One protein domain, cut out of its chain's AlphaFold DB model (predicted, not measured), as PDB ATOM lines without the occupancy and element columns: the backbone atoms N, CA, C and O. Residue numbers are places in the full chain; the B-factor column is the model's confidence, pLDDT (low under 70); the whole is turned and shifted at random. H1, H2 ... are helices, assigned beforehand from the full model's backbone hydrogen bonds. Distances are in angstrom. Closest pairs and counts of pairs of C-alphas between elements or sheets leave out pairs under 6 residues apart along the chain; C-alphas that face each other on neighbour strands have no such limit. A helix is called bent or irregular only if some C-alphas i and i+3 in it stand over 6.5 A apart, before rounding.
ATOM      1  N   GLU A 141     194.501 172.600 258.746       90.75
ATOM      2  CA  GLU A 141     195.002 171.228 258.681       90.75
ATOM      3  C   GLU A 141     194.314 170.436 257.560       90.75
ATOM      4  O   GLU A 141     194.973 169.739 256.788       90.75
ATOM      5  N   ALA A 142     192.995 170.593 257.411       92.56
ATOM      6  CA  ALA A 142     192.253 169.991 256.307       92.56
ATOM      7  C   ALA A 142     192.650 170.579 254.945       92.56
ATOM      8  O   ALA A 142     192.736 169.846 253.959       92.56
ATOM      9  N   LEU A 143     192.939 171.883 254.879       92.94
ATOM     10  CA  LEU A 143     193.477 172.506 253.667       92.94
ATOM     11  C   LEU A 143     194.851 171.937 253.307       92.94
ATOM     12  O   LEU A 143     195.074 171.631 252.142       92.94
ATOM     13  N   ALA A 144     195.726 171.698 254.285       91.94
ATOM     14  CA  ALA A 144     197.034 171.094 254.038       91.94
ATOM     15  C   ALA A 144     196.934 169.672 253.449       91.94
ATOM     16  O   ALA A 144     197.739 169.305 252.594       91.94
ATOM     17  N   ILE A 145     195.928 168.884 253.848       92.69
ATOM     18  CA  ILE A 145     195.646 167.566 253.248       92.69
ATOM     19  C   ILE A 145     195.259 167.705 251.769       92.69
ATOM     20  O   ILE A 145     195.720 166.921 250.936       92.69
ATOM     21  N   ILE A 146     194.416 168.693 251.446       92.75
ATOM     22  CA  ILE A 146     193.950 168.956 250.078       92.75
ATOM     23  C   ILE A 146     195.103 169.486 249.215       92.75
ATOM     24  O   ILE A 146     195.319 168.980 248.117       92.75
ATOM     25  N   ASP A 147     195.868 170.452 249.720       90.88
ATOM     26  CA  ASP A 147     196.998 171.072 249.019       90.88
ATOM     27  C   ASP A 147     198.196 170.113 248.866       90.88
ATOM     28  O   ASP A 147     199.033 170.296 247.983       90.88
ATOM     29  N   GLY A 148     198.269 169.067 249.696       89.31
ATOM     30  CA  GLY A 148     199.280 168.011 249.624       89.31
ATOM     31  C   GLY A 148     199.047 166.965 248.526       89.31
ATOM     32  O   GLY A 148     199.887 166.082 248.342       89.31
ATOM     33  N   LEU A 149     197.930 167.029 247.794       93.81
ATOM     34  CA  LEU A 149     197.641 166.088 246.712       93.81
ATOM     35  C   LEU A 149     198.598 166.284 245.521       93.81
ATOM     36  O   LEU A 149     198.807 167.414 245.069       93.81
ATOM     37  N   PRO A 150     199.170 165.200 244.961       94.62
ATOM     38  CA  PRO A 150     200.137 165.338 243.887       94.62
ATOM     39  C   PRO A 150     199.466 165.798 242.583       94.62
ATOM     40  O   PRO A 150     198.372 165.334 242.239       94.62
ATOM     41  N   PRO A 151     200.129 166.671 241.804       93.81
ATOM     42  CA  PRO A 151     199.590 167.143 240.540       93.81
ATOM     43  C   PRO A 151     199.412 165.985 239.557       93.81
ATOM     44  O   PRO A 151     200.291 165.146 239.360       93.81
ATOM     45  N   GLY A 152     198.255 165.957 238.908       93.62
ATOM     46  CA  GLY A 152     197.868 164.907 237.980       93.62
ATOM     47  C   GLY A 152     197.303 163.645 238.634       93.62
ATOM     48  O   GLY A 152     197.062 162.684 237.901       93.62
ATOM     49  N   ALA A 153     197.073 163.642 239.952       96.44
ATOM     50  CA  ALA A 153     196.324 162.586 240.627       96.44
ATOM     51  C   ALA A 153     194.926 162.405 240.016       96.44
ATOM     52  O   ALA A 153     194.297 163.363 239.556       96.44
ATOM     53  N   ASP A 154     194.454 161.160 240.006       97.06
ATOM     54  CA  ASP A 154     193.098 160.824 239.584       97.06
ATOM     55  C   ASP A 154     192.071 161.409 240.561       97.06
ATOM     56  O   ASP A 154     192.225 161.294 241.776       97.06
ATOM     57  N   VAL A 155     191.018 162.035 240.035       96.88
ATOM     58  CA  VAL A 155     190.025 162.746 240.846       96.88
ATOM     59  C   VAL A 155     189.276 161.834 241.823       96.88
ATOM     60  O   VAL A 155     188.954 162.260 242.934       96.88
ATOM     61  N   THR A 156     189.022 160.577 241.452       96.12
ATOM     62  CA  THR A 156     188.315 159.620 242.307       96.12
ATOM     63  C   THR A 156     189.218 159.192 243.460       96.12
ATOM     64  O   THR A 156     188.793 159.221 244.614       96.12
ATOM     65  N   VAL A 157     190.488 158.885 243.172       97.50
ATOM     66  CA  VAL A 157     191.465 158.508 244.209       97.50
ATOM     67  C   VAL A 157     191.786 159.692 245.127       97.50
ATOM     68  O   VAL A 157     191.828 159.532 246.342       97.50
ATOM     69  N   ALA A 158     191.920 160.899 244.576       97.81
ATOM     70  CA  ALA A 158     192.104 162.124 245.351       97.81
ATOM     71  C   ALA A 158     190.924 162.400 246.298       97.81
ATOM     72  O   ALA A 158     191.133 162.781 247.448       97.81
ATOM     73  N   THR A 159     189.687 162.156 245.846       97.62
ATOM     74  CA  THR A 159     188.496 162.242 246.710       97.62
ATOM     75  C   THR A 159     188.602 161.252 247.871       97.62
ATOM     76  O   THR A 159     188.383 161.630 249.020       97.62
ATOM     77  N   GLY A 160     188.999 160.005 247.592       97.06
ATOM     78  CA  GLY A 160     189.242 158.989 248.617       97.06
ATOM     79  C   GLY A 160     190.333 159.389 249.612       97.06
ATOM     80  O   GLY A 160     190.144 159.232 250.812       97.06
ATOM     81  N   TRP A 161     191.445 159.961 249.144       97.19
ATOM     82  CA  TRP A 161     192.541 160.418 250.007       97.19
ATOM     83  C   TRP A 161     192.070 161.470 251.010       97.19
ATOM     84  O   TRP A 161     192.352 161.352 252.200       97.19
ATOM     85  N   ILE A 162     191.313 162.473 250.546       96.19
ATOM     86  CA  ILE A 162     190.787 163.525 251.425       96.19
ATOM     87  C   ILE A 162     189.856 162.915 252.480       96.19
ATOM     88  O   ILE A 162     189.992 163.232 253.659       96.19
ATOM     89  N   LEU A 163     188.953 162.008 252.083       96.12
ATOM     90  CA  LEU A 163     188.078 161.295 253.022       96.12
ATOM     91  C   LEU A 163     188.879 160.516 254.067       96.12
ATOM     92  O   LEU A 163     188.611 160.630 255.261       96.12
ATOM     93  N   TYR A 164     189.862 159.739 253.614       95.75
ATOM     94  CA  TYR A 164     190.642 158.861 254.474       95.75
ATOM     95  C   TYR A 164     191.475 159.648 255.482       95.75
ATOM     96  O   TYR A 164     191.377 159.394 256.678       95.75
ATOM     97  N   GLN A 165     192.224 160.653 255.030       95.19
ATOM     98  CA  GLN A 165     193.080 161.441 255.918       95.19
ATOM     99  C   GLN A 165     192.278 162.262 256.936       95.19
ATOM    100  O   GLN A 165     192.715 162.400 258.075       95.19
ATOM    101  N   LEU A 166     191.102 162.784 256.567       93.94
ATOM    102  CA  LEU A 166     190.254 163.528 257.508       93.94
ATOM    103  C   LEU A 166     189.592 162.621 258.551       93.94
ATOM    104  O   LEU A 166     189.471 163.011 259.710       93.94
ATOM    105  N   ALA A 167     189.217 161.398 258.170       93.94
ATOM    106  CA  ALA A 167     188.700 160.409 259.111       93.94
ATOM    107  C   ALA A 167     189.781 159.846 260.054       93.94
ATOM    108  O   ALA A 167     189.449 159.334 261.122       93.94
ATOM    109  N   HIS A 168     191.061 159.996 259.699       93.50
ATOM    110  CA  HIS A 168     192.201 159.463 260.445       93.50
ATOM    111  C   HIS A 168     193.203 160.560 260.844       93.50
ATOM    112  O   HIS A 168     194.352 160.552 260.386       93.50
ATOM    113  N   PRO A 169     192.817 161.511 261.715       84.50
ATOM    114  CA  PRO A 169     193.717 162.580 262.128       84.50
ATOM    115  C   PRO A 169     194.974 162.030 262.828       84.50
ATOM    116  O   PRO A 169     194.924 161.067 263.595       84.50
ATOM    117  N   GLY A 170     196.121 162.673 262.596       80.75
ATOM    118  CA  GLY A 170     197.402 162.272 263.186       80.75
ATOM    119  C   GLY A 170     198.055 161.095 262.453       80.75
ATOM    120  O   GLY A 170     198.233 161.142 261.242       80.75
ATOM    121  N   SER A 171     198.464 160.056 263.189       67.12
ATOM    122  CA  SER A 171     199.195 158.894 262.647       67.12
ATOM    123  C   SER A 171     198.304 157.709 262.261       67.12
ATOM    124  O   SER A 171     198.825 156.628 262.002       67.12
ATOM    125  N   GLY A 172     196.978 157.868 262.308       75.50
ATOM    126  CA  GLY A 172     196.036 156.795 261.970       75.50
ATOM    127  C   GLY A 172     195.874 156.574 260.465       75.50
ATOM    128  O   GLY A 172     195.392 155.521 260.062       75.50
ATOM    129  N   GLY A 173     196.249 157.566 259.652       83.81
ATOM    130  CA  GLY A 173     196.116 157.535 258.199       83.81
ATOM    131  C   GLY A 173     197.317 156.917 257.486       83.81
ATOM    132  O   GLY A 173     198.284 156.460 258.101       83.81
ATOM    133  N   PHE A 174     197.291 156.960 256.154       89.69
ATOM    134  CA  PHE A 174     198.477 156.627 255.371       89.69
ATOM    135  C   PHE A 174     199.524 157.744 255.503       89.69
ATOM    136  O   PHE A 174     199.168 158.927 255.551       89.69
ATOM    137  N   PRO A 175     200.823 157.395 255.536       87.62
ATOM    138  CA  PRO A 175     201.894 158.378 255.693       87.62
ATOM    139  C   PRO A 175     202.069 159.262 254.452       87.62
ATOM    140  O   PRO A 175     202.524 160.398 254.565       87.62
ATOM    141  N   ASP A 176     201.715 158.750 253.273       91.12
ATOM    142  CA  ASP A 176     201.842 159.446 252.001       91.12
ATOM    143  C   ASP A 176     200.808 158.963 250.973       91.12
ATOM    144  O   ASP A 176     200.178 157.908 251.113       91.12
ATOM    145  N   TYR A 177     200.620 159.780 249.932       93.62
ATOM    146  CA  TYR A 177     199.655 159.516 248.870       93.62
ATOM    147  C   TYR A 177     199.966 158.242 248.062       93.62
ATOM    148  O   TYR A 177     199.019 157.512 247.779       93.62
ATOM    149  N   PRO A 178     201.223 157.923 247.682       95.69
ATOM    150  CA  PRO A 178     201.536 156.665 247.000       95.69
ATOM    151  C   PRO A 178     201.108 155.408 247.769       95.69
ATOM    152  O   PRO A 178     200.467 154.536 247.183       95.69
ATOM    153  N   ALA A 179     201.386 155.329 249.074       95.38
ATOM    154  CA  ALA A 179     200.988 154.184 249.890       95.38
ATOM    155  C   ALA A 179     199.458 154.035 249.957       95.38
ATOM    156  O   ALA A 179     198.931 152.927 249.828       95.38
ATOM    157  N   PHE A 180     198.740 155.154 250.099       97.00
ATOM    158  CA  PHE A 180     197.281 155.152 250.015       97.00
ATOM    159  C   PHE A 180     196.783 154.740 248.631       97.00
ATOM    160  O   PHE A 180     195.864 153.937 248.535       97.00
ATOM    161  N   TYR A 181     197.375 155.277 247.563       97.56
ATOM    162  CA  TYR A 181     196.984 154.993 246.185       97.56
ATOM    163  C   TYR A 181     197.040 153.489 245.907       97.56
ATOM    164  O   TYR A 181     196.077 152.928 245.387       97.56
ATOM    165  N   ASP A 182     198.123 152.822 246.309       97.25
ATOM    166  CA  ASP A 182     198.264 151.378 246.128       97.25
ATOM    167  C   ASP A 182     197.167 150.610 246.881       97.25
ATOM    168  O   ASP A 182     196.483 149.771 246.290       97.25
ATOM    169  N   ALA A 183     196.925 150.935 248.154       97.19
ATOM    170  CA  ALA A 183     195.869 150.304 248.949       97.19
ATOM    171  C   ALA A 183     194.459 150.575 248.392       97.19
ATOM    172  O   ALA A 183     193.607 149.680 248.357       97.19
ATOM    173  N   TYR A 184     194.228 151.792 247.902       97.62
ATOM    174  CA  TYR A 184     192.979 152.216 247.290       97.62
ATOM    175  C   TYR A 184     192.701 151.426 246.011       97.62
ATOM    176  O   TYR A 184     191.615 150.873 245.853       97.62
ATOM    177  N   ILE A 185     193.681 151.313 245.108       97.38
ATOM    178  CA  ILE A 185     193.525 150.557 243.861       97.38
ATOM    179  C   ILE A 185     193.318 149.069 244.151       97.38
ATOM    180  O   ILE A 185     192.422 148.463 243.564       97.38
ATOM    181  N   GLN A 186     194.077 148.481 245.082       97.19
ATOM    182  CA  GLN A 186     193.890 147.077 245.468       97.19
ATOM    183  C   GLN A 186     192.484 146.813 246.012       97.19
ATOM    184  O   GLN A 186     191.856 145.824 245.635       97.19
ATOM    185  N   THR A 187     191.961 147.721 246.837       97.31
ATOM    186  CA  THR A 187     190.592 147.622 247.360       97.31
ATOM    187  C   THR A 187     189.555 147.801 246.253       97.31
ATOM    188  O   THR A 187     188.649 146.983 246.114       97.31
ATOM    189  N   ALA A 188     189.707 148.825 245.410       95.62
ATOM    190  CA  ALA A 188     188.775 149.120 244.325       95.62
ATOM    191  C   ALA A 188     188.647 147.964 243.317       95.62
ATOM    192  O   ALA A 188     187.561 147.738 242.786       95.62
ATOM    193  N   LEU A 189     189.720 147.194 243.086       95.19
ATOM    194  CA  LEU A 189     189.700 146.008 242.219       95.19
ATOM    195  C   LEU A 189     188.787 144.883 242.730       95.19
ATOM    196  O   LEU A 189     188.330 144.072 241.925       95.19
ATOM    197  N   GLN A 190     188.521 144.826 244.037       95.06
ATOM    198  CA  GLN A 190     187.627 143.834 244.649       95.06
ATOM    199  C   GLN A 190     186.162 144.284 244.658       95.06
ATOM    200  O   GLN A 190     185.266 143.489 244.945       95.06
ATOM    201  N   LEU A 191     185.907 145.556 244.352       94.38
ATOM    202  CA  LEU A 191     184.577 146.140 244.365       94.38
ATOM    203  C   LEU A 191     183.964 146.181 242.963       94.38
ATOM    204  O   LEU A 191     184.600 145.940 241.934       94.38
ATOM    205  N   SER A 192     182.666 146.480 242.912       90.31
ATOM    206  CA  SER A 192     181.982 146.656 241.633       90.31
ATOM    207  C   SER A 192     182.560 147.848 240.862       90.31
ATOM    208  O   SER A 192     182.990 148.834 241.453       90.31
ATOM    209  N   LYS A 193     182.444 147.838 239.528       85.06
ATOM    210  CA  LYS A 193     182.822 148.990 238.680       85.06
ATOM    211  C   LYS A 193     182.046 150.282 238.979       85.06
ATOM    212  O   LYS A 193     182.369 151.312 238.406       85.06
ATOM    213  N   LYS A 194     180.991 150.212 239.797       84.44
ATOM    214  CA  LYS A 194     180.182 151.356 240.232       84.44
ATOM    215  C   LYS A 194     180.545 151.837 241.640       84.44
ATOM    216  O   LYS A 194     179.844 152.696 242.161       84.44
ATOM    217  N   ALA A 195     181.568 151.253 242.266       89.12
ATOM    218  CA  ALA A 195     182.011 151.662 243.589       89.12
ATOM    219  C   ALA A 195     182.493 153.114 243.556       89.12
ATOM    220  O   ALA A 195     183.307 153.505 242.717       89.12
ATOM    221  N   THR A 196     181.953 153.907 244.468       92.19
ATOM    222  CA  THR A 196     182.335 155.296 244.689       92.19
ATOM    223  C   THR A 196     183.612 155.373 245.521       92.19
ATOM    224  O   THR A 196     184.033 154.393 246.137       92.19
ATOM    225  N   ALA A 197     184.220 156.562 245.593       94.00
ATOM    226  CA  ALA A 197     185.368 156.776 246.471       94.00
ATOM    227  C   ALA A 197     185.052 156.455 247.938       94.00
ATOM    228  O   ALA A 197     185.883 155.863 248.624       94.00
ATOM    229  N   THR A 198     183.833 156.774 248.383       93.62
ATOM    230  CA  THR A 198     183.334 156.448 249.721       93.62
ATOM    231  C   THR A 198     183.246 154.940 249.946       93.62
ATOM    232  O   THR A 198     183.676 154.474 250.993       93.62
ATOM    233  N   ASP A 199     182.760 154.170 248.966       94.50
ATOM    234  CA  ASP A 199     182.671 152.705 249.084       94.50
ATOM    235  C   ASP A 199     184.057 152.066 249.242       94.50
ATOM    236  O   ASP A 199     184.235 151.138 250.030       94.50
ATOM    237  N   VAL A 200     185.053 152.579 248.511       96.62
ATOM    238  CA  VAL A 200     186.432 152.084 248.592       96.62
ATOM    239  C   VAL A 200     187.022 152.369 249.972       96.62
ATOM    240  O   VAL A 200     187.493 151.439 250.622       96.62
ATOM    241  N   VAL A 201     186.964 153.613 250.460       96.00
ATOM    242  CA  VAL A 201     187.557 153.954 251.769       96.00
ATOM    243  C   VAL A 201     186.804 153.319 252.938       96.00
ATOM    244  O   VAL A 201     187.445 152.849 253.873       96.00
ATOM    245  N   ALA A 202     185.476 153.186 252.852       94.94
ATOM    246  CA  ALA A 202     184.681 152.447 253.836       94.94
ATOM    247  C   ALA A 202     184.982 150.941 253.834       94.94
ATOM    248  O   ALA A 202     184.773 150.266 254.834       94.94
ATOM    249  N   THR A 203     185.495 150.403 252.725       96.12
ATOM    250  CA  THR A 203     186.002 149.025 252.680       96.12
ATOM    251  C   THR A 203     187.416 148.926 253.261       96.12
ATOM    252  O   THR A 203     187.736 147.930 253.904       96.12
ATOM    253  N   MET A 204     188.262 149.943 253.053       95.38
ATOM    254  CA  MET A 204     189.627 149.998 253.601       95.38
ATOM    255  C   MET A 204     189.639 150.115 255.128       95.38
ATOM    256  O   MET A 204     190.425 149.432 255.780       95.38
ATOM    257  N   ASP A 205     188.768 150.955 255.687       94.88
ATOM    258  CA  ASP A 205     188.487 150.992 257.120       94.88
ATOM    259  C   ASP A 205     186.973 151.139 257.368       94.88
ATOM    260  O   ASP A 205     186.441 152.247 257.248       94.88
ATOM    261  N   PRO A 206     186.274 150.042 257.718       91.69
ATOM    262  CA  PRO A 206     184.841 150.060 258.006       91.69
ATOM    263  C   PRO A 206     184.495 150.652 259.379       91.69
ATOM    264  O   PRO A 206     183.315 150.845 259.666       91.69
ATOM    265  N   GLY A 207     185.484 150.897 260.248       88.88
ATOM    266  CA  GLY A 207     185.273 151.493 261.570       88.88
ATOM    267  C   GLY A 207     185.183 153.022 261.558       88.88
ATOM    268  O   GLY A 207     184.655 153.602 262.509       88.88
ATOM    269  N   ALA A 208     185.674 153.670 260.500       90.88
ATOM    270  CA  ALA A 208     185.678 155.120 260.356       90.88
ATOM    271  C   ALA A 208     184.341 155.688 259.854       90.88
ATOM    272  O   ALA A 208     183.688 155.141 258.963       90.88
ATOM    273  N   ASP A 209     183.968 156.857 260.384       89.25
ATOM    274  CA  ASP A 209     182.847 157.649 259.877       89.25
ATOM    275  C   ASP A 209     183.336 158.700 258.868       89.25
ATOM    276  O   ASP A 209     183.957 159.705 259.220       89.25
ATOM    277  N   TYR A 210     183.030 158.465 257.593       89.38
ATOM    278  CA  TYR A 210     183.367 159.366 256.490       89.38
ATOM    279  C   TYR A 210     182.284 160.406 256.202       89.38
ATOM    280  O   TYR A 210     182.520 161.338 255.428       89.38
ATOM    281  N   SER A 211     181.089 160.249 256.782       89.06
ATOM    282  CA  SER A 211     179.921 161.064 256.449       89.06
ATOM    283  C   SER A 211     180.136 162.574 256.638       89.06
ATOM    284  O   SER A 211     179.716 163.319 255.744       89.06
ATOM    285  N   PRO A 212     180.862 163.062 257.673       88.19
ATOM    286  CA  PRO A 212     181.084 164.497 257.848       88.19
ATOM    287  C   PRO A 212     181.963 165.103 256.748       88.19
ATOM    288  O   PRO A 212     181.867 166.292 256.453       88.19
ATOM    289  N   TYR A 213     182.814 164.292 256.112       91.44
ATOM    290  CA  TYR A 213     183.853 164.758 255.193       91.44
ATOM    291  C   TYR A 213     183.453 164.682 253.717       91.44
ATOM    292  O   TYR A 213     184.175 165.208 252.870       91.44
ATOM    293  N   LEU A 214     182.311 164.065 253.389       91.50
ATOM    294  CA  LEU A 214     181.862 163.848 252.007       91.50
ATOM    295  C   LEU A 214     181.809 165.138 251.191       91.50
ATOM    296  O   LEU A 214     182.389 165.204 250.107       91.50
ATOM    297  N   LEU A 215     181.147 166.168 251.723       90.62
ATOM    298  CA  LEU A 215     180.988 167.436 251.017       90.62
ATOM    299  C   LEU A 215     182.346 168.109 250.781       90.62
ATOM    300  O   LEU A 215     182.628 168.559 249.670       90.62
ATOM    301  N   LEU A 216     183.203 168.138 251.807       91.62
ATOM    302  CA  LEU A 216     184.529 168.738 251.709       91.62
ATOM    303  C   LEU A 216     185.418 167.992 250.707       91.62
ATOM    304  O   LEU A 216     186.046 168.630 249.863       91.62
ATOM    305  N   ALA A 217     185.453 166.661 250.765       95.31
ATOM    306  CA  ALA A 217     186.280 165.847 249.881       95.31
ATOM    307  C   ALA A 217     185.881 166.013 248.412       95.31
ATOM    308  O   ALA A 217     186.733 166.262 247.557       95.31
ATOM    309  N   GLN A 218     184.581 165.950 248.122       95.06
ATOM    310  CA  GLN A 218     184.071 166.134 246.767       95.06
ATOM    311  C   GLN A 218     184.318 167.563 246.256       95.06
ATOM    312  O   GLN A 218     184.757 167.749 245.121       95.06
ATOM    313  N   ALA A 219     184.082 168.584 247.085       92.31
ATOM    314  CA  ALA A 219     184.286 169.976 246.688       92.31
ATOM    315  C   ALA A 219     185.775 170.306 246.509       92.31
ATOM    316  O   ALA A 219     186.140 171.028 245.582       92.31
ATOM    317  N   GLY A 220     186.648 169.751 247.355       92.88
ATOM    318  CA  GLY A 220     188.100 169.873 247.234       92.88
ATOM    319  C   GLY A 220     188.615 169.241 245.942       92.88
ATOM    320  O   GLY A 220     189.316 169.896 245.167       92.88
ATOM    321  N   ALA A 221     188.188 168.011 245.646       95.56
ATOM    322  CA  ALA A 221     188.516 167.343 244.389       95.56
ATOM    323  C   ALA A 221     187.983 168.122 243.170       95.56
ATOM    324  O   ALA A 221     188.699 168.308 242.185       95.56
ATOM    325  N   TYR A 222     186.761 168.655 243.249       94.38
ATOM    326  CA  TYR A 222     186.164 169.448 242.173       94.38
ATOM    327  C   TYR A 222     186.921 170.757 241.924       94.38
ATOM    328  O   TYR A 222     187.248 171.070 240.775       94.38
ATOM    329  N   LYS A 223     187.262 171.492 242.992       92.69
ATOM    330  CA  LYS A 223     188.085 172.709 242.934       92.69
ATOM    331  C   LYS A 223     189.397 172.445 242.203       92.69
ATOM    332  O   LYS A 223     189.718 173.145 241.243       92.69
ATOM    333  N   MET A 224     190.130 171.417 242.625       91.75
ATOM    334  CA  MET A 224     191.439 171.104 242.058       91.75
ATOM    335  C   MET A 224     191.357 170.562 240.631       91.75
ATOM    336  O   MET A 224     192.204 170.884 239.799       91.75
ATOM    337  N   MET A 225     190.308 169.804 240.301       94.69
ATOM    338  CA  MET A 225     190.019 169.409 238.921       94.69
ATOM    339  C   MET A 225     189.774 170.640 238.033       94.69
ATOM    340  O   MET A 225     190.347 170.724 236.949       94.69
ATOM    341  N   LYS A 226     188.974 171.624 238.476       90.88
ATOM    342  CA  LYS A 226     188.746 172.866 237.708       90.88
ATOM    343  C   LYS A 226     190.014 173.694 237.522       90.88
ATOM    344  O   LYS A 226     190.151 174.364 236.503       90.88
ATOM    345  N   GLN A 227     190.923 173.650 238.490       90.56
ATOM    346  CA  GLN A 227     192.226 174.311 238.415       90.56
ATOM    347  C   GLN A 227     193.232 173.559 237.526       90.56
ATOM    348  O   GLN A 227     194.301 174.089 237.239       90.56
ATOM    349  N   GLY A 228     192.899 172.348 237.067       89.38
ATOM    350  CA  GLY A 228     193.785 171.503 236.263       89.38
ATOM    351  C   GLY A 228     194.835 170.740 237.076       89.38
ATOM    352  O   GLY A 228     195.702 170.098 236.486       89.38
ATOM    353  N   SER A 229     194.759 170.781 238.409       92.44
ATOM    354  CA  SER A 229     195.683 170.081 239.310       92.44
ATOM    355  C   SER A 229     195.378 168.586 239.417       92.44
ATOM    356  O   SER A 229     196.290 167.802 239.657       92.44
ATOM    357  N   LEU A 230     194.125 168.172 239.199       95.38
ATOM    358  CA  LEU A 230     193.715 166.761 239.150       95.38
ATOM    359  C   LEU A 230     193.310 166.343 237.735       95.38
ATOM    360  O   LEU A 230     192.768 167.137 236.964       95.38
ATOM    361  N   LYS A 231     193.532 165.066 237.414       96.06
ATOM    362  CA  LYS A 231     193.060 164.439 236.177       96.06
ATOM    363  C   LYS A 231     191.701 163.790 236.403       96.06
ATOM    364  O   LYS A 231     191.490 163.084 237.383       96.06
ATOM    365  N   ALA A 232     190.799 164.000 235.454       94.69
ATOM    366  CA  ALA A 232     189.489 163.371 235.425       94.69
ATOM    367  C   ALA A 232     189.098 163.076 233.976       94.69
ATOM    368  O   ALA A 232     189.261 163.928 233.099       94.69
ATOM    369  N   SER A 233     188.546 161.891 233.728       94.81
ATOM    370  CA  SER A 233     187.759 161.642 232.520       94.81
ATOM    371  C   SER A 233     186.446 162.437 232.553       94.81
ATOM    372  O   SER A 233     185.998 162.885 233.610       94.81
ATOM    373  N   GLU A 234     185.784 162.584 231.402       92.19
ATOM    374  CA  GLU A 234     184.463 163.232 231.342       92.19
ATOM    375  C   GLU A 234     183.419 162.503 232.201       92.19
ATOM    376  O   GLU A 234     182.570 163.144 232.822       92.19
ATOM    377  N   LEU A 235     183.514 161.170 232.295       91.19
ATOM    378  CA  LEU A 235     182.639 160.379 233.156       91.19
ATOM    379  C   LEU A 235     182.886 160.694 234.636       91.19
ATOM    380  O   LEU A 235     181.944 161.046 235.335       91.19
ATOM    381  N   GLN A 236     184.144 160.667 235.088       93.75
ATOM    382  CA  GLN A 236     184.491 160.976 236.481       93.75
ATOM    383  C   GLN A 236     184.129 162.415 236.862       93.75
ATOM    384  O   GLN A 236     183.646 162.663 237.962       93.75
ATOM    385  N   ARG A 237     184.310 163.375 235.942       92.94
ATOM    386  CA  ARG A 237     183.856 164.757 236.142       92.94
ATOM    387  C   ARG A 237     182.350 164.806 236.384       92.94
ATOM    388  O   ARG A 237     181.903 165.479 237.310       92.94
ATOM    389  N   LYS A 238     181.574 164.127 235.537       90.88
ATOM    390  CA  LYS A 238     180.117 164.074 235.663       90.88
ATOM    391  C   LYS A 238     179.700 163.419 236.979       90.88
ATOM    392  O   LYS A 238     178.862 163.976 237.675       90.88
ATOM    393  N   GLU A 239     180.300 162.286 237.328       90.31
ATOM    394  CA  GLU A 239     180.012 161.563 238.570       90.31
ATOM    395  C   GLU A 239     180.335 162.401 239.809       90.31
ATOM    396  O   GLU A 239     179.540 162.428 240.742       90.31
ATOM    397  N   LEU A 240     181.441 163.151 239.800       92.56
ATOM    398  CA  LEU A 240     181.789 164.062 240.889       92.56
ATOM    399  C   LEU A 240     180.778 165.206 241.043       92.56
ATOM    400  O   LEU A 240     180.386 165.537 242.161       92.56
ATOM    401  N   ILE A 241     180.344 165.809 239.933       89.56
ATOM    402  CA  ILE A 241     179.318 166.862 239.953       89.56
ATOM    403  C   ILE A 241     177.983 166.298 240.451       89.56
ATOM    404  O   ILE A 241     177.336 166.913 241.294       89.56
ATOM    405  N   ASP A 242     177.579 165.128 239.953       87.31
ATOM    406  CA  ASP A 242     176.340 164.474 240.371       87.31
ATOM    407  C   ASP A 242     176.401 164.114 241.869       87.31
ATOM    408  O   ASP A 242     175.433 164.352 242.592       87.31
ATOM    409  N   ALA A 243     177.545 163.626 242.362       86.38
ATOM    410  CA  ALA A 243     177.770 163.348 243.779       86.38
ATOM    411  C   ALA A 243     177.659 164.618 244.637       86.38
ATOM    412  O   ALA A 243     176.916 164.607 245.615       86.38
ATOM    413  N   LEU A 244     178.282 165.728 244.220       86.31
ATOM    414  CA  LEU A 244     178.156 167.025 244.897       86.31
ATOM    415  C   LEU A 244     176.707 167.487 244.984       86.31
ATOM    416  O   LEU A 244     176.266 167.929 246.041       86.31
ATOM    417  N   VAL A 245     175.950 167.364 243.892       81.88
ATOM    418  CA  VAL A 245     174.529 167.725 243.879       81.88
ATOM    419  C   VAL A 245     173.736 166.855 244.849       81.88
ATOM    420  O   VAL A 245     172.881 167.382 245.554       81.88
ATOM    421  N   MET A 246     174.006 165.548 244.916       80.06
ATOM    422  CA  MET A 246     173.312 164.650 245.846       80.06
ATOM    423  C   MET A 246     173.683 164.922 247.304       80.06
ATOM    424  O   MET A 246     172.793 164.984 248.148       80.06
ATOM    425  N   THR A 247     174.968 165.124 247.598       80.75
ATOM    426  CA  THR A 247     175.449 165.438 248.948       80.75
ATOM    427  C   THR A 247     174.905 166.783 249.419       80.75
ATOM    428  O   THR A 247     174.436 166.888 250.548       80.75
ATOM    429  N   CYS A 248     174.862 167.778 248.535       74.31
ATOM    430  CA  CYS A 248     174.185 169.037 248.801       74.31
ATOM    431  C   CYS A 248     172.656 168.849 248.905       74.31
ATOM    432  O   CYS A 248     172.036 169.478 249.733       74.31
ATOM    433  N   ALA A 249     171.972 167.985 248.155       65.19
ATOM    434  CA  ALA A 249     170.503 167.876 248.254       65.19
ATOM    435  C   ALA A 249     169.968 167.400 249.628       65.19
ATOM    436  O   ALA A 249     168.761 167.520 249.873       65.19
ATOM    437  N   GLY A 250     170.837 166.872 250.498       54.94
ATOM    438  CA  GLY A 250     170.487 166.321 251.803       54.94
ATOM    439  C   GLY A 250     169.607 165.058 251.717       54.94
ATOM    440  O   GLY A 250     169.110 164.698 250.646       54.94
TER     441      GLY A 250
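Overview. This is residues 141 to 250 of the 277 residues of an uncharacterized protein of Mycobacteroides chelonae (UniProt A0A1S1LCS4). H2 is the core of a rounded helical cluster; H1, H3, H4 and long H5 pack on it, and H6 packs on H5. The printed part has 110 residues with six named helices, H1 to H6, and no named strand: all helix. It is compact, radius of gyration of the C-alphas 12.7 A, spans 32 by 29 by 27 A.

Along the chain. H5, residues 211 to 226, 23.8 A long, is irregular: C-alphas 212 and 215 are 7.4 A apart. H6 is residues 234 to 249, H2 155 to 167, H3 177 to 188, H4 197 to 204. H1, residues 141 to 147, begins at C-alpha (195.002, 171.228, 258.681); C-alpha 249 is at (170.503, 167.876, 248.254).

Arrangement. The hub H2 touches H5; the closest C-alphas, Thr 159 and Ala 217, are 5.3 A apart. H5 and H6 form a hairpin, C-alphas 215 and 247 closest at 6.2 A. O i to N i+4 pairs are within hydrogen-bond range throughout H1, H2, H3, H4 and H6; H5 has 10 of 12.

Size, cuts and confidence. The printed part has no cut; pLDDT is under 70 at residues 171, 249 and 250.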